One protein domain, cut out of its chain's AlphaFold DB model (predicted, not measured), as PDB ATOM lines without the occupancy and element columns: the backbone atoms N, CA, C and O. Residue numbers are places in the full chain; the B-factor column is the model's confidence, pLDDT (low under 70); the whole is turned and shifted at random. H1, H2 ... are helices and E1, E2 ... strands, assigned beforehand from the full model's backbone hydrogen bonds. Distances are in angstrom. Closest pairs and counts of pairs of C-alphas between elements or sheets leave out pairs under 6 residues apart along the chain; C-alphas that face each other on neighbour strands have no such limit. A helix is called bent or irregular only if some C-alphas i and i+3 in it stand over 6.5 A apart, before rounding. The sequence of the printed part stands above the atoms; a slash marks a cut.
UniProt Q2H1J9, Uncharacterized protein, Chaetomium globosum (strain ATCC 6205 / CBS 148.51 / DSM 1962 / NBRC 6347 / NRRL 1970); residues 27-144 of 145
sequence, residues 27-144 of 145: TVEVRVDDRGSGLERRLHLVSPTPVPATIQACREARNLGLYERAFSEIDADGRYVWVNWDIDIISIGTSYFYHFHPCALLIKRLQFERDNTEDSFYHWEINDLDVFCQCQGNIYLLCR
ATOM      1  N   THR A  27     -36.904 -12.141  23.441       97.56
ATOM      2  CA  THR A  27     -36.348 -13.107  22.494       97.56
ATOM      3  C   THR A  27     -36.282 -12.475  21.111       97.56
ATOM      4  O   THR A  27     -37.293 -12.013  20.578       97.56
ATOM      5  N   VAL A  28     -35.083 -12.444  20.539       97.94
ATOM      6  CA  VAL A  28     -34.828 -12.002  19.172       97.94
ATOM      7  C   VAL A  28     -34.622 -13.240  18.320       97.94
ATOM      8  O   VAL A  28     -33.648 -13.965  18.495       97.94
ATOM      9  N   GLU A  29     -35.562 -13.495  17.421       97.75
ATOM     10  CA  GLU A  29     -35.506 -14.626  16.512       97.75
ATOM     11  C   GLU A  29     -34.667 -14.259  15.289       97.75
ATOM     12  O   GLU A  29     -34.972 -13.305  14.574       97.75
ATOM     13  N   VAL A  30     -33.607 -15.026  15.057       96.88
ATOM     14  CA  VAL A  30     -32.633 -14.809  13.995       96.88
ATOM     15  C   VAL A  30     -32.420 -16.135  13.284       96.88
ATOM     16  O   VAL A  30     -31.703 -17.004  13.765       96.88
ATOM     17  N   ARG A  31     -33.066 -16.310  12.136       95.56
ATOM     18  CA  ARG A  31     -32.937 -17.506  11.302       95.56
ATOM     19  C   ARG A  31     -32.051 -17.229  10.101       95.56
ATOM     20  O   ARG A  31     -31.997 -16.102   9.605       95.56
ATOM     21  N   VAL A  32     -31.393 -18.275   9.623       94.25
ATOM     22  CA  VAL A  32     -30.615 -18.229   8.386       94.25
ATOM     23  C   VAL A  32     -31.300 -19.112   7.357       94.25
ATOM     24  O   VAL A  32     -31.459 -20.313   7.556       94.25
ATOM     25  N   ASP A  33     -31.740 -18.487   6.271       91.12
ATOM     26  CA  ASP A  33     -32.233 -19.162   5.080       91.12
ATOM     27  C   ASP A  33     -31.053 -19.347   4.123       91.12
ATOM     28  O   ASP A  33     -30.517 -18.386   3.564       91.12
ATOM     29  N   ASP A  34     -30.599 -20.586   4.008       84.88
ATOM     30  CA  ASP A  34     -29.465 -20.963   3.182       84.88
ATOM     31  C   ASP A  34     -29.941 -21.314   1.773       84.88
ATOM     32  O   ASP A  34     -30.459 -22.404   1.517       84.88
ATOM     33  N   ARG A  35     -29.806 -20.356   0.851       79.50
ATOM     34  CA  ARG A  35     -30.285 -20.499  -0.526       79.50
ATOM     35  C   ARG A  35     -29.138 -20.781  -1.487       79.50
ATOM     36  O   ARG A  35     -28.070 -20.175  -1.414       79.50
ATOM     37  N   GLY A  36     -29.418 -21.635  -2.469       73.19
ATOM     38  CA  GLY A  36     -28.487 -21.979  -3.544       73.19
ATOM     39  C   GLY A  36     -27.616 -23.195  -3.224       73.19
ATOM     40  O   GLY A  36     -27.836 -23.906  -2.248       73.19
ATOM     41  N   SER A  37     -26.638 -23.472  -4.085       72.50
ATOM     42  CA  SER A  37     -25.679 -24.563  -3.899       72.50
ATOM     43  C   SER A  37     -24.306 -24.192  -4.469       72.50
ATOM     44  O   SER A  37     -24.188 -23.374  -5.383       72.50
ATOM     45  N   GLY A  38     -23.239 -24.767  -3.906       73.88
ATOM     46  CA  GLY A  38     -21.867 -24.535  -4.376       73.88
ATOM     47  C   GLY A  38     -21.426 -23.067  -4.275       73.88
ATOM     48  O   GLY A  38     -21.564 -22.450  -3.222       73.88
ATOM     49  N   LEU A  39     -20.880 -22.513  -5.366       71.88
ATOM     50  CA  LEU A  39     -20.385 -21.127  -5.419       71.88
ATOM     51  C   LEU A  39     -21.489 -20.058  -5.334       71.88
ATOM     52  O   LEU A  39     -21.179 -18.900  -5.072       71.88
ATOM     53  N   GLU A  40     -22.754 -20.419  -5.553       75.38
ATOM     54  CA  GLU A  40     -23.890 -19.487  -5.483       75.38
ATOM     55  C   GLU A  40     -24.562 -19.476  -4.107       75.38
ATOM     56  O   GLU A  40     -25.584 -18.813  -3.923       75.38
ATOM     57  N   ARG A  41     -24.003 -20.214  -3.139       80.00
ATOM     58  CA  ARG A  41     -24.545 -20.291  -1.787       80.00
ATOM     59  C   ARG A  41     -24.593 -18.899  -1.163       80.00
ATOM     60  O   ARG A  41     -23.567 -18.235  -1.007       80.00
ATOM     61  N   ARG A  42     -25.798 -18.465  -0.807       86.50
ATOM     62  CA  ARG A  42     -26.068 -17.177  -0.173       86.50
ATOM     63  C   ARG A  42     -26.866 -17.399   1.095       86.50
ATOM     64  O   ARG A  42     -27.956 -17.967   1.067       86.50
ATOM     65  N   LEU A  43     -26.313 -16.909   2.195       90.25
ATOM     66  CA  LEU A  43     -26.993 -16.890   3.477       90.25
ATOM     67  C   LEU A  43     -27.883 -15.653   3.539       90.25
ATOM     68  O   LEU A  43     -27.417 -14.536   3.302       90.25
ATOM     69  N   HIS A  44     -29.157 -15.867   3.852       92.62
ATOM     70  CA  HIS A  44     -30.117 -14.797   4.050       92.62
ATOM     71  C   HIS A  44     -30.616 -14.762   5.487       92.62
ATOM     72  O   HIS A  44     -31.202 -15.721   5.987       92.62
ATOM     73  N   LEU A  45     -30.425 -13.622   6.139       94.00
ATOM     74  CA  LEU A  45     -30.910 -13.386   7.488       94.00
ATOM     75  C   LEU A  45     -32.413 -13.106   7.471       94.00
ATOM     76  O   LEU A  45     -32.901 -12.209   6.770       94.00
ATOM     77  N   VAL A  46     -33.147 -13.851   8.291       94.25
ATOM     78  CA  VAL A  46     -34.592 -13.716   8.470       94.25
ATOM     79  C   VAL A  46     -34.883 -13.518   9.950       94.25
ATOM     80  O   VAL A  46     -34.529 -14.344  10.782       94.25
ATOM     81  N   SER A  47     -35.555 -12.420  10.285       95.12
ATOM     82  CA  SER A  47     -35.978 -12.122  11.654       95.12
ATOM     83  C   SER A  47     -37.399 -11.567  11.629       95.12
ATOM     84  O   SER A  47     -37.595 -10.457  11.126       95.12
ATOM     85  N   PRO A  48     -38.398 -12.281  12.178       93.94
ATOM     86  CA  PRO A  48     -39.734 -11.726  12.371       93.94
ATOM     87  C   PRO A  48     -39.794 -10.749  13.556       93.94
ATOM     88  O   PRO A  48     -40.790 -10.044  13.716       93.94
ATOM     89  N   THR A  49     -38.753 -10.692  14.396       94.06
ATOM     90  CA  THR A  49     -38.739  -9.830  15.578       94.06
ATOM     91  C   THR A  49     -38.765  -8.353  15.171       94.06
ATOM     92  O   THR A  49     -37.880  -7.896  14.440       94.06
ATOM     93  N   PRO A  50     -39.745  -7.567  15.657       92.12
ATOM     94  CA  PRO A  50     -39.824  -6.154  15.333       92.12
ATOM     95  C   PRO A  50     -38.669  -5.363  15.960       92.12
ATOM     96  O   PRO A  50     -38.127  -5.692  17.023       92.12
ATOM     97  N   VAL A  51     -38.322  -4.253  15.308       93.25
ATOM     98  CA  VAL A  51     -37.357  -3.279  15.834       93.25
ATOM     99  C   VAL A  51     -37.854  -2.760  17.196       93.25
ATOM    100  O   VAL A  51     -39.037  -2.440  17.312       93.25
ATOM    101  N   PRO A  52     -36.989  -2.659  18.229       93.19
ATOM    102  CA  PRO A  52     -37.406  -2.162  19.535       93.19
ATOM    103  C   PRO A  52     -38.017  -0.761  19.442       93.19
ATOM    104  O   PRO A  52     -37.489   0.111  18.742       93.19
ATOM    105  N   ALA A  53     -39.072  -0.514  20.222       90.38
ATOM    106  CA  ALA A  53     -39.744   0.785  20.269       90.38
ATOM    107  C   ALA A  53     -38.769   1.931  20.595       90.38
ATOM    108  O   ALA A  53     -38.849   2.995  19.989       90.38
ATOM    109  N   THR A  54     -37.782   1.696  21.467       91.62
ATOM    110  CA  THR A  54     -36.744   2.673  21.838       91.62
ATOM    111  C   THR A  54     -35.948   3.180  20.625       91.62
ATOM    112  O   THR A  54     -35.663   4.370  20.530       91.62
ATOM    113  N   ILE A  55     -35.647   2.320  19.645       93.44
ATOM    114  CA  ILE A  55     -34.924   2.701  18.417       93.44
ATOM    115  C   ILE A  55     -35.810   3.493  17.441       93.44
ATOM    116  O   ILE A  55     -35.319   4.330  16.665       93.44
ATOM    117  N   GLN A  56     -37.121   3.252  17.487       92.44
ATOM    118  CA  GLN A  56     -38.112   3.919  16.643       92.44
ATOM    119  C   GLN A  56     -38.644   5.228  17.245       92.44
ATOM    120  O   GLN A  56     -39.080   6.091  16.488       92.44
ATOM    121  N   ALA A  57     -38.564   5.408  18.566       91.56
ATOM    122  CA  ALA A  57     -39.186   6.521  19.279       91.56
ATOM    123  C   ALA A  57     -38.641   7.895  18.859       91.56
ATOM    124  O   ALA A  57     -39.403   8.769  18.445       91.56
ATOM    125  N   CYS A  58     -37.326   8.116  18.969       90.56
ATOM    126  CA  CYS A  58     -36.698   9.383  18.586       90.56
ATOM    127  C   CYS A  58     -35.182   9.244  18.353       90.56
ATOM    128  O   CYS A  58     -34.575   8.207  18.625       90.56
ATOM    129  N   ARG A  59     -34.553  10.315  17.843       92.50
ATOM    130  CA  ARG A  59     -33.104  10.355  17.568       92.50
ATOM    131  C   ARG A  59     -32.260  10.185  18.833       92.50
ATOM    132  O   ARG A  59     -31.230   9.529  18.778       92.50
ATOM    133  N   GLU A  60     -32.691  10.772  19.945       93.19
ATOM    134  CA  GLU A  60     -31.973  10.668  21.216       93.19
ATOM    135  C   GLU A  60     -31.905   9.221  21.698       93.19
ATOM    136  O   GLU A  60     -30.812   8.699  21.873       93.19
ATOM    137  N   ALA A  61     -33.059   8.561  21.820       92.75
ATOM    138  CA  ALA A  61     -33.153   7.176  22.265       92.75
ATOM    139  C   ALA A  61     -32.301   6.231  21.400       92.75
ATOM    140  O   ALA A  61     -31.572   5.389  21.922       92.75
ATOM    141  N   ARG A  62     -32.327   6.428  20.074       93.31
ATOM    142  CA  ARG A  62     -31.522   5.658  19.115       93.31
ATOM    143  C   ARG A  62     -30.016   5.828  19.312       93.31
ATOM    144  O   ARG A  62     -29.271   4.871  19.133       93.31
ATOM    145  N   ASN A  63     -29.570   7.027  19.668       94.56
ATOM    146  CA  ASN A  63     -28.149   7.364  19.746       94.56
ATOM    147  C   ASN A  63     -27.529   7.092  21.128       94.56
ATOM    148  O   ASN A  63     -26.339   7.330  21.309       94.56
ATOM    149  N   LEU A  64     -28.299   6.582  22.094       95.06
ATOM    150  CA  LEU A  64     -27.792   6.213  23.422       95.06
ATOM    151  C   LEU A  64     -27.008   4.890  23.451       95.06
ATOM    152  O   LEU A  64     -26.505   4.527  24.512       95.06
ATOM    153  N   GLY A  65     -26.924   4.168  22.328       94.25
ATOM    154  CA  GLY A  65     -26.197   2.895  22.246       94.25
ATOM    155  C   GLY A  65     -26.866   1.755  23.018       94.25
ATOM    156  O   GLY A  65     -26.192   0.847  23.480       94.25
ATOM    157  N   LEU A  66     -28.190   1.812  23.206       95.56
ATOM    158  CA  LEU A  66     -28.940   0.790  23.954       95.56
ATOM    159  C   LEU A  66     -29.162  -0.502  23.157       95.56
ATOM    160  O   LEU A  66     -29.446  -1.537  23.748       95.56
ATOM    161  N   TYR A  67     -29.077  -0.421  21.830       96.62
ATOM    162  CA  TYR A  67     -29.104  -1.556  20.914       96.62
ATOM    163  C   TYR A  67     -28.085  -1.313  19.807       96.62
ATOM    164  O   TYR A  67     -27.854  -0.169  19.403       96.62
ATOM    165  N   GLU A  68     -27.552  -2.397  19.267       95.94
ATOM    166  CA  GLU A  68     -26.585  -2.398  18.178       95.94
ATOM    167  C   GLU A  68     -27.133  -3.170  16.976       95.94
ATOM    168  O   GLU A  68     -28.018  -4.018  17.107       95.94
ATOM    169  N   ARG A  69     -26.625  -2.849  15.783       95.94
ATOM    170  CA  ARG A  69     -26.904  -3.628  14.573       95.94
ATOM    171  C   ARG A  69     -26.010  -4.865  14.589       95.94
ATOM    172  O   ARG A  69     -24.796  -4.712  14.642       95.94
ATOM    173  N   ALA A  70     -26.603  -6.045  14.495       96.19
ATOM    174  CA  ALA A  70     -25.908  -7.326  14.557       96.19
ATOM    175  C   ALA A  70     -26.172  -8.188  13.314       96.19
ATOM    176  O   ALA A  70     -27.164  -7.968  12.609       96.19
ATOM    177  N   PHE A  71     -25.315  -9.195  13.104       96.06
ATOM    178  CA  PHE A  71     -25.450 -10.267  12.106       96.06
ATOM    179  C   PHE A  71     -25.330  -9.840  10.637       96.06
ATOM    180  O   PHE A  71     -25.595 -10.639   9.738       96.06
ATOM    181  N   SER A  72     -24.898  -8.606  10.365       94.88
ATOM    182  CA  SER A  72     -24.661  -8.135   8.992       94.88
ATOM    183  C   SER A  72     -23.567  -8.906   8.260       94.88
ATOM    184  O   SER A  72     -23.554  -8.936   7.038       94.88
ATOM    185  N   GLU A  73     -22.657  -9.519   9.008       92.00
ATOM    186  CA  GLU A  73     -21.581 -10.379   8.531       92.00
ATOM    187  C   GLU A  73     -22.065 -11.765   8.081       92.00
ATOM    188  O   GLU A  73     -21.343 -12.454   7.365       92.00
ATOM    189  N   ILE A  74     -23.273 -12.168   8.488       92.56
ATOM    190  CA  ILE A  74     -23.889 -13.441   8.096       92.56
ATOM    191  C   ILE A  74     -24.705 -13.262   6.811       92.56
ATOM    192  O   ILE A  74     -24.720 -14.151   5.966       92.56
ATOM    193  N   ASP A  75     -25.391 -12.128   6.653       92.81
ATOM    194  CA  ASP A  75     -26.287 -11.887   5.522       92.81
ATOM    195  C   ASP A  75     -25.547 -11.450   4.253       92.81
ATOM    196  O   ASP A  75     -24.825 -10.453   4.245       92.81
ATOM    197  N   ALA A  76     -25.823 -12.118   3.134       90.44
ATOM    198  CA  ALA A  76     -25.240 -11.769   1.839       90.44
ATOM    199  C   ALA A  76     -25.634 -10.361   1.344       90.44
ATOM    200  O   ALA A  76     -24.874  -9.749   0.590       90.44
ATOM    201  N   ASP A  77     -26.792  -9.836   1.766       90.50
ATOM    202  CA  ASP A  77     -27.270  -8.493   1.408       90.50
ATOM    203  C   ASP A  77     -26.953  -7.441   2.498       90.50
ATOM    204  O   ASP A  77     -27.353  -6.279   2.378       90.50
ATOM    205  N   GLY A  78     -26.257  -7.819   3.578       90.75
ATOM    206  CA  GLY A  78     -25.919  -6.934   4.697       90.75
ATOM    207  C   GLY A  78     -27.101  -6.526   5.591       90.75
ATOM    208  O   GLY A  78     -27.024  -5.508   6.296       90.75
ATOM    209  N   ARG A  79     -28.208  -7.279   5.575       93.69
ATOM    210  CA  ARG A  79     -29.317  -7.135   6.532       93.69
ATOM    211  C   ARG A  79     -28.818  -7.376   7.946       93.69
ATOM    212  O   ARG A  79     -27.875  -8.114   8.188       93.69
ATOM    213  N   TYR A  80     -29.485  -6.744   8.896       95.75
ATOM    214  CA  TYR A  80     -29.093  -6.777  10.293       95.75
ATOM    215  C   TYR A  80     -30.324  -6.777  11.184       95.75
ATOM    216  O   TYR A  80     -31.414  -6.363  10.776       95.75
ATOM    217  N   VAL A  81     -30.123  -7.171  12.435       96.50
ATOM    218  CA  VAL A  81     -31.144  -7.104  13.483       96.50
ATOM    219  C   VAL A  81     -30.646  -6.197  14.603       96.50
ATOM    220  O   VAL A  81     -29.447  -6.107  14.853       96.50
ATOM    221  N   TRP A  82     -31.561  -5.476  15.250       97.00
ATOM    222  CA  TRP A  82     -31.238  -4.682  16.435       97.00
ATOM    223  C   TRP A  82     -31.234  -5.571  17.672       97.00
ATOM    224  O   TRP A  82     -32.266  -6.161  17.997       97.00
ATOM    225  N   VAL A  83     -30.101  -5.620  18.364       97.12
ATOM    226  CA  VAL A  83     -29.864  -6.510  19.504       97.12
ATOM    227  C   VAL A  83     -29.269  -5.736  20.668       97.12
ATOM    228  O   VAL A  83     -28.454  -4.835  20.479       97.12
ATOM    229  N   ASN A  84     -29.673  -6.102  21.879       97.00
ATOM    230  CA  ASN A  84     -28.943  -5.796  23.096       97.00
ATOM    231  C   ASN A  84     -28.329  -7.093  23.645       97.00
ATOM    232  O   ASN A  84     -29.023  -7.911  24.244       97.00
ATOM    233  N   TRP A  85     -27.019  -7.272  23.457       95.94
ATOM    234  CA  TRP A  85     -26.302  -8.498  23.834       95.94
ATOM    235  C   TRP A  85     -26.371  -8.822  25.332       95.94
ATOM    236  O   TRP A  85     -26.233  -9.980  25.725       95.94
ATOM    237  N   ASP A  86     -26.585  -7.811  26.179       94.50
ATOM    238  CA  ASP A  86     -26.609  -7.956  27.631       94.50
ATOM    239  C   ASP A  86     -27.933  -8.463  28.174       94.50
ATOM    240  O   ASP A  86     -27.941  -9.008  29.279       94.50
ATOM    241  N   ILE A  87     -29.043  -8.355  27.439       94.69
ATOM    242  CA  ILE A  87     -30.378  -8.748  27.937       94.69
ATOM    243  C   ILE A  87     -31.180  -9.618  26.964       94.69
ATOM    244  O   ILE A  87     -32.030 -10.381  27.421       94.69
ATOM    245  N   ASP A  88     -30.935  -9.506  25.658       97.31
ATOM    246  CA  ASP A  88     -31.705 -10.239  24.659       97.31
ATOM    247  C   ASP A  88     -31.305 -11.719  24.681       97.31
ATOM    248  O   ASP A  88     -30.150 -12.079  24.930       97.31
ATOM    249  N   ILE A  89     -32.286 -12.581  24.423       97.88
ATOM    250  CA  ILE A  89     -32.069 -13.993  24.108       97.88
ATOM    251  C   ILE A  89     -32.053 -14.112  22.589       97.88
ATOM    252  O   ILE A  89     -33.035 -13.757  21.939       97.88
ATOM    253  N   ILE A  90     -30.961 -14.617  22.019       97.94
ATOM    254  CA  ILE A  90     -30.855 -14.858  20.578       97.94
ATOM    255  C   ILE A  90     -31.407 -16.247  20.289       97.94
ATOM    256  O   ILE A  90     -30.810 -17.244  20.683       97.94
ATOM    257  N   SER A  91     -32.560 -16.310  19.629       97.75
ATOM    258  CA  SER A  91     -33.183 -17.564  19.216       97.75
ATOM    259  C   SER A  91     -32.859 -17.860  17.763       97.75
ATOM    260  O   SER A  91     -33.277 -17.120  16.876       97.75
ATOM    261  N   ILE A  92     -32.135 -18.948  17.508       96.38
ATOM    262  CA  ILE A  92     -31.757 -19.346  16.144       96.38
ATOM    263  C   ILE A  92     -32.759 -20.316  15.499       96.38
ATOM    264  O   ILE A  92     -32.616 -20.698  14.333       96.38
ATOM    265  N   GLY A  93     -33.787 -20.727  16.251       94.81
ATOM    266  CA  GLY A  93     -34.720 -21.779  15.855       94.81
ATOM    267  C   GLY A  93     -33.979 -23.064  15.474       94.81
ATOM    268  O   GLY A  93     -33.096 -23.522  16.201       94.81
ATOM    269  N   THR A  94     -34.309 -23.613  14.307       92.44
ATOM    270  CA  THR A  94     -33.673 -24.812  13.735       92.44
ATOM    271  C   THR A  94     -32.438 -24.501  12.881       92.44
ATOM    272  O   THR A  94     -31.933 -25.388  12.205       92.44
ATOM    273  N   SER A  95     -31.963 -23.249  12.848       93.25
ATOM    274  CA  SER A  95     -30.766 -22.890  12.073       93.25
ATOM    275  C   SER A  95     -29.523 -23.538  12.681       93.25
ATOM    276  O   SER A  95     -29.445 -23.691  13.905       93.25
ATOM    277  N   TYR A  96     -28.539 -23.860  11.840       92.44
ATOM    278  CA  TYR A  96     -27.301 -24.476  12.305       92.44
ATOM    279  C   TYR A  96     -26.384 -23.501  13.056       92.44
ATOM    280  O   TYR A  96     -26.273 -22.331  12.673       92.44
ATOM    281  N   PHE A  97     -25.670 -23.986  14.077       94.31
ATOM    282  CA  PHE A  97     -24.746 -23.164  14.873       94.31
ATOM    283  C   PHE A  97     -23.624 -22.523  14.051       94.31
ATOM    284  O   PHE A  97     -23.317 -21.346  14.266       94.31
ATOM    285  N   TYR A  98     -23.062 -23.241  13.072       92.62
ATOM    286  CA  TYR A  98     -21.930 -22.744  12.283       92.62
ATOM    287  C   TYR A  98     -22.209 -21.438  11.532       92.62
ATOM    288  O   TYR A  98     -21.285 -20.664  11.281       92.62
ATOM    289  N   HIS A  99     -23.473 -21.142  11.209       93.69
ATOM    290  CA  HIS A  99     -23.839 -19.864  10.596       93.69
ATOM    291  C   HIS A  99     -23.557 -18.668  11.513       93.69
ATOM    292  O   HIS A  99     -23.299 -17.571  11.026       93.69
ATOM    293  N   PHE A 100     -23.575 -18.880  12.829       95.44
ATOM    294  CA  PHE A 100     -23.405 -17.850  13.850       95.44
ATOM    295  C   PHE A 100     -21.993 -17.814  14.445       95.44
ATOM    296  O   PHE A 100     -21.727 -16.970  15.299       95.44
ATOM    297  N   HIS A 101     -21.059 -18.653  13.975       94.88
ATOM    298  CA  HIS A 101     -19.650 -18.600  14.390       94.88
ATOM    299  C   HIS A 101     -19.024 -17.195  14.317       94.88
ATOM    300  O   HIS A 101     -18.330 -16.833  15.271       94.88
ATOM    301  N   PRO A 102     -19.285 -16.359  13.285       93.94
ATOM    302  CA  PRO A 102     -18.724 -15.005  13.214       93.94
ATOM    303  C   PRO A 102     -19.059 -14.115  14.420       93.94
ATOM    304  O   PRO A 102     -18.281 -13.230  14.766       93.94
ATOM    305  N   CYS A 103     -20.193 -14.365  15.078       93.94
ATOM    306  CA  CYS A 103     -20.695 -13.578  16.201       93.94
ATOM    307  C   CYS A 103     -20.881 -14.390  17.494       93.94
ATOM    308  O   CYS A 103     -21.425 -13.865  18.464       93.94
ATOM    309  N   ALA A 104     -20.442 -15.652  17.542       94.50
ATOM    310  CA  ALA A 104     -20.685 -16.551  18.677       94.50
ATOM    311  C   ALA A 104     -20.160 -15.980  20.007       94.50
ATOM    312  O   ALA A 104     -20.808 -16.099  21.044       94.50
ATOM    313  N   LEU A 105     -19.034 -15.259  19.956       94.94
ATOM    314  CA  LEU A 105     -18.422 -14.591  21.108       94.94
ATOM    315  C   LEU A 105     -19.199 -13.361  21.612       94.94
ATOM    316  O   LEU A 105     -18.857 -12.828  22.662       94.94
ATOM    317  N   LEU A 106     -20.205 -12.877  20.883       95.81
ATOM    318  CA  LEU A 106     -21.073 -11.776  21.320       95.81
ATOM    319  C   LEU A 106     -22.368 -12.288  21.959       95.81
ATOM    320  O   LEU A 106     -22.993 -11.585  22.757       95.81
ATOM    321  N   ILE A 107     -22.772 -13.517  21.633       96.62
ATOM    322  CA  ILE A 107     -24.025 -14.103  22.098       96.62
ATOM    323  C   ILE A 107     -23.853 -14.568  23.547       96.62
ATOM    324  O   ILE A 107     -23.113 -15.506  23.835       96.62
ATOM    325  N   LYS A 108     -24.568 -13.915  24.468       96.62
ATOM    326  CA  LYS A 108     -24.560 -14.254  25.905       96.62
ATOM    327  C   LYS A 108     -25.708 -15.161  26.327       96.62
ATOM    328  O   LYS A 108     -25.636 -15.789  27.378       96.62
ATOM    329  N   ARG A 109     -26.789 -15.188  25.545       97.56
ATOM    330  CA  ARG A 109     -27.971 -16.018  25.786       97.56
ATOM    331  C   ARG A 109     -28.446 -16.595  24.467       97.56
ATOM    332  O   ARG A 109     -28.857 -15.841  23.587       97.56
ATOM    333  N   LEU A 110     -28.388 -17.912  24.351       97.50
ATOM    334  CA  LEU A 110     -28.712 -18.629  23.126       97.50
ATOM    335  C   LEU A 110     -29.940 -19.506  23.350       97.50
ATOM    336  O   LEU A 110     -30.014 -20.250  24.324       97.50
ATOM    337  N   GLN A 111     -30.890 -19.441  22.428       97.75
ATOM    338  CA  GLN A 111     -32.017 -20.356  22.341       97.75
ATOM    339  C   GLN A 111     -32.002 -21.056  20.982       97.75
ATOM    340  O   GLN A 111     -31.739 -20.429  19.957       97.75
ATOM    341  N   PHE A 112     -32.305 -22.348  20.960       95.31
ATOM    342  CA  PHE A 112     -32.418 -23.113  19.723       95.31
ATOM    343  C   PHE A 112     -33.463 -24.224  19.846       95.31
ATOM    344  O   PHE A 112     -33.840 -24.627  20.946       95.31
ATOM    345  N   GLU A 113     -33.944 -24.693  18.700       94.19
ATOM    346  CA  GLU A 113     -34.959 -25.740  18.580       94.19
ATOM    347  C   GLU A 113     -34.359 -26.958  17.882       94.19
ATOM    348  O   GLU A 113     -33.804 -26.813  16.794       94.19
ATOM    349  N   ARG A 114     -34.478 -28.149  18.468       90.69
ATOM    350  CA  ARG A 114     -34.074 -29.408  17.820       90.69
ATOM    351  C   ARG A 114     -35.137 -30.477  18.031       90.69
ATOM    352  O   ARG A 114     -35.822 -30.491  19.059       90.69
ATOM    353  N   ASP A 115     -35.254 -31.367  17.054       84.75
ATOM    354  CA  ASP A 115     -36.107 -32.545  17.161       84.75
ATOM    355  C   ASP A 115     -35.355 -33.622  17.959       84.75
ATOM    356  O   ASP A 115     -34.167 -33.869  17.743       84.75
ATOM    357  N   ASN A 116     -36.038 -34.313  18.876       72.31
ATOM    358  CA  ASN A 116     -35.406 -35.367  19.689       72.31
ATOM    359  C   ASN A 116     -34.927 -36.579  18.867       72.31
ATOM    360  O   ASN A 116     -34.213 -37.430  19.390       72.31
ATOM    361  N   THR A 117     -35.334 -36.673  17.603       73.94
ATOM    362  CA  THR A 117     -34.972 -37.741  16.666       73.94
ATOM    363  C   THR A 117     -33.814 -37.364  15.738       73.94
ATOM    364  O   THR A 117     -33.371 -38.207  14.957       73.94
ATOM    365  N   GLU A 118     -33.322 -36.123  15.792       72.75
ATOM    366  CA  GLU A 118     -32.289 -35.631  14.881       72.75
ATOM    367  C   GLU A 118     -30.889 -36.083  15.323       72.75
ATOM    368  O   GLU A 118     -30.193 -35.425  16.095       72.75
ATOM    369  N   ASP A 119     -30.465 -37.233  14.808       76.00
ATOM    370  CA  ASP A 119     -29.201 -37.885  15.172       76.00
ATOM    371  C   ASP A 119     -27.960 -37.038  14.813       76.00
ATOM    372  O   ASP A 119     -26.968 -36.994  15.546       76.00
ATOM    373  N   SER A 120     -28.026 -36.277  13.712       79.56
ATOM    374  CA  SER A 120     -26.937 -35.395  13.273       79.56
ATOM    375  C   SER A 120     -26.609 -34.294  14.278       79.56
ATOM    376  O   SER A 120     -25.442 -33.905  14.384       79.56
ATOM    377  N   PHE A 121     -27.607 -33.814  15.025       83.19
ATOM    378  CA  PHE A 121     -27.400 -32.790  16.041       83.19
ATOM    379  C   PHE A 121     -26.470 -33.302  17.147       83.19
ATOM    380  O   PHE A 121     -25.441 -32.692  17.436       83.19
ATOM    381  N   TYR A 122     -26.804 -34.462  17.718       80.50
ATOM    382  CA  TYR A 122     -26.083 -35.043  18.852       80.50
ATOM    383  C   TYR A 122     -24.679 -35.529  18.491       80.50
ATOM    384  O   TYR A 122     -23.796 -35.536  19.346       80.50
ATOM    385  N   HIS A 123     -24.464 -35.936  17.240       84.25
ATOM    386  CA  HIS A 123     -23.174 -36.465  16.809       84.25
ATOM    387  C   HIS A 123     -22.186 -35.401  16.330       84.25
ATOM    388  O   HIS A 123     -20.981 -35.572  16.522       84.25
ATOM    389  N   TRP A 124     -22.667 -34.316  15.719       87.19
ATOM    390  CA  TRP A 124     -21.790 -33.377  15.017       87.19
ATOM    391  C   TRP A 124     -22.023 -31.939  15.440       87.19
ATOM    392  O   TRP A 124     -21.088 -31.294  15.909       87.19
ATOM    393  N   GLU A 125     -23.257 -31.457  15.304       89.31
ATOM    394  CA  GLU A 125     -23.566 -30.043  15.498       89.31
ATOM    395  C   GLU A 125     -23.351 -29.589  16.943       89.31
ATOM    396  O   GLU A 125     -22.878 -28.481  17.167       89.31
ATOM    397  N   ILE A 126     -23.646 -30.428  17.939       89.50
ATOM    398  CA  ILE A 126     -23.497 -30.048  19.350       89.50
ATOM    399  C   ILE A 126     -22.067 -29.607  19.706       89.50
ATOM    400  O   ILE A 126     -21.899 -28.788  20.605       89.50
ATOM    401  N   ASN A 127     -21.048 -30.083  18.978       90.81
ATOM    402  CA  ASN A 127     -19.655 -29.676  19.183       90.81
ATOM    403  C   ASN A 127     -19.420 -28.197  18.828       90.81
ATOM    404  O   ASN A 127     -18.526 -27.565  19.385       90.81
ATOM    405  N   ASP A 128     -20.241 -27.613  17.951       91.69
ATOM    406  CA  ASP A 128     -20.155 -26.191  17.607       91.69
ATOM    407  C   ASP A 128     -20.577 -25.292  18.785       91.69
ATOM    408  O   ASP A 128     -20.231 -24.110  18.808       91.69
ATOM    409  N   LEU A 129     -21.265 -25.820  19.813       91.00
ATOM    410  CA  LEU A 129     -21.597 -25.039  21.014       91.00
ATOM    411  C   LEU A 129     -20.358 -24.544  21.770       91.00
ATOM    412  O   LEU A 129     -20.447 -23.522  22.453       91.00
ATOM    413  N   ASP A 130     -19.204 -25.197  21.614       91.38
ATOM    414  CA  ASP A 130     -17.959 -24.812  22.287       91.38
ATOM    415  C   ASP A 130     -17.508 -23.385  21.926       91.38
ATOM    416  O   ASP A 130     -16.889 -22.694  22.742       91.38
ATOM    417  N   VAL A 131     -17.859 -22.890  20.731       93.25
ATOM    418  CA  VAL A 131     -17.519 -21.521  20.312       93.25
ATOM    419  C   VAL A 131     -18.426 -20.454  20.943       93.25
ATOM    420  O   VAL A 131     -18.048 -19.283  20.998       93.25
ATOM    421  N   PHE A 132     -19.582 -20.836  21.499       93.81
ATOM    422  CA  PHE A 132     -20.518 -19.948  22.209       93.81
ATOM    423  C   PHE A 132     -20.129 -19.805  23.687       93.81
ATOM    424  O   PHE A 132     -20.959 -19.864  24.597       93.81
ATOM    425  N   CYS A 133     -18.840 -19.590  23.950       91.94
ATOM    426  CA  CYS A 133     -18.266 -19.625  25.294       91.94
ATOM    427  C   CYS A 133     -18.793 -18.529  26.241       91.94
ATOM    428  O   CYS A 133     -18.632 -18.650  27.454       91.94
ATOM    429  N   GLN A 134     -19.440 -17.481  25.714       92.75
ATOM    430  CA  GLN A 134     -20.100 -16.439  26.512       92.75
ATOM    431  C   GLN A 134     -21.488 -16.848  27.031       92.75
ATOM    432  O   GLN A 134     -22.020 -16.190  27.923       92.75
ATOM    433  N   CYS A 135     -22.072 -17.943  26.536       89.25
ATOM    434  CA  CYS A 135     -23.399 -18.422  26.935       89.25
ATOM    435  C   CYS A 135     -23.422 -19.196  28.268       89.25
ATOM    436  O   CYS A 135     -24.359 -19.955  28.511       89.25
ATOM    437  N   GLN A 136     -22.423 -19.043  29.145       77.06
ATOM    438  CA  GLN A 136     -22.285 -19.838  30.375       77.06
ATOM    439  C   GLN A 136     -23.569 -19.808  31.224       77.06
ATOM    440  O   GLN A 136     -23.924 -18.785  31.807       77.06
ATOM    441  N   GLY A 137     -24.284 -20.938  31.266       77.62
ATOM    442  CA  GLY A 137     -25.540 -21.096  32.007       77.62
ATOM    443  C   GLY A 137     -26.786 -20.457  31.375       77.62
ATOM    444  O   GLY A 137     -27.843 -20.498  31.994       77.62
ATOM    445  N   ASN A 138     -26.697 -19.896  30.165       92.19
ATOM    446  CA  ASN A 138     -27.802 -19.216  29.476       92.19
ATOM    447  C   ASN A 138     -28.083 -19.824  28.093       92.19
ATOM    448  O   ASN A 138     -28.183 -19.115  27.088       92.19
ATOM    449  N   ILE A 139     -28.187 -21.151  28.049       93.62
ATOM    450  CA  ILE A 139     -28.554 -21.905  26.851       93.62
ATOM    451  C   ILE A 139     -29.940 -22.512  27.064       93.62
ATOM    452  O   ILE A 139     -30.180 -23.188  28.064       93.62
ATOM    453  N   TYR A 140     -30.843 -22.282  26.115       94.75
ATOM    454  CA  TYR A 140     -32.226 -22.746  26.158       94.75
ATOM    455  C   TYR A 140     -32.510 -23.651  24.952       94.75
ATOM    456  O   TYR A 140     -32.640 -23.168  23.829       94.75
ATOM    457  N   LEU A 141     -32.636 -24.959  25.180       92.38
ATOM    458  CA  LEU A 141     -33.087 -25.914  24.165       92.38
ATOM    459  C   LEU A 141     -34.613 -26.064  24.235       92.38
ATOM    460  O   LEU A 141     -35.170 -26.359  25.292       92.38
ATOM    461  N   LEU A 142     -35.277 -25.889  23.097       91.44
ATOM    462  CA  LEU A 142     -36.687 -26.200  22.900       91.44
ATOM    463  C   LEU A 142     -36.800 -27.514  22.115       91.44
ATOM    464  O   LEU A 142     -36.425 -27.572  20.944       91.44
ATOM    465  N   CYS A 143     -37.316 -28.569  22.746       82.94
ATOM    466  CA  CYS A 143     -37.605 -29.825  22.055       82.94
ATOM    467  C   CYS A 143     -38.910 -29.693  21.266       82.94
ATOM    468  O   CYS A 143     -39.943 -29.323  21.831       82.94
ATOM    469  N   ARG A 144     -38.883 -30.050  19.983       71.94
ATOM    470  CA  ARG A 144     -40.106 -30.297  19.212       71.94
ATOM    471  C   ARG A 144     -40.551 -31.747  19.436       71.94
ATOM    472  O   ARG A 144     -39.719 -32.655  19.459       71.94
TER     473      ARG A 144
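This is residues 27 to 144 of the 145 residues of an uncharacterized protein of Chaetomium globosum (strain ATCC 6205 / CBS 148.51 / DSM 1962 / NBRC 6347 / NRRL 1970) (UniProt Q2H1J9). A small curving sheet of four parallel strands, E1, E6, E7 and E8, has two helices, H3 and H5, side by side in the crossovers that join its strands. From its edge strand E1 the chain runs on almost straight into the hairpin E2 and E3, while the small hairpin E4 and E5 lies between the sheet and the helix corner of H1 and H2 at one end of the longest axis; H4 lies toward the other end. The 118 printed residues hold five named helices and eight named strands, in the order E1 E2 E3 H1 H2 E4 E5 E6 H3 E7 H4 H5 E8, of mixed class. The whole is compact, with a radius of gyration of the C-alphas of 15.1 A and spans of 49 by 37 by 24 A.

Find C-alpha 27 at (-36.348, -13.107, 22.494), where E1, residues 27 to 29, begins. Its sheet goes on with E6, residues 89 to 91, E7, residues 110 to 115, 16.8 A long, and E8, residues 139 to 144, 16.2 A long, which ends at C-alpha 144, (-40.106, -30.297, 19.212). H3 is residues 97 to 106, 13.6 A, and H5 residues 125 to 131, 11.5 A; H4 is residues 119 to 123. Look next for E2, residues 31 to 35, 12.5 A, and E3, residues 42 to 46, 12.6 A; then H1, residues 53 to 57, H2, residues 59 to 63, E4, residues 68 to 70, and E5, residues 81 to 83.

In the sheet E1 E6 E7 E8, look for N 28 and O 89 at 2.8 A, N 111 and O 90 at 2.8 A, and N 140 and O 110 at 2.8 A. The units E6, H3, E7 and E7, H4 H5, E8 are strand-helix-strand units, parallel neighbours joined through helices, with right-handed crossovers. H3 and H5 touch, closest at the C-alphas of Ala 104 and Val 131, 6.1 A, the same way at a shallow tilt of 19 degrees. E1 runs on into E2 at 5 degrees; in the hairpin E2 and E3, N 33 and O 44 are 2.8 A apart. In the hairpin E4 and E5, N 70 and O 81 are 2.9 A apart. H1 and H2 touch only at the corner, closest at the C-alphas of Ile 55 and Arg 62, 4.6 A. H3 is irregular, C-alphas 102 and 105 being 7.9 A apart. Every O i to N i+4 pair is within hydrogen-bond range in H1, H2 and H4; H3 has 1 of 6, with 5 of 7 O i to N i+3 pairs, and H5 0 of 3, with 4 of 4.

The C-alphas farthest apart, of Glu 60 and Asp 119, are 49.0 A from each other. The printed part has no cut and no long link, and no printed residue is under 70 in pLDDT.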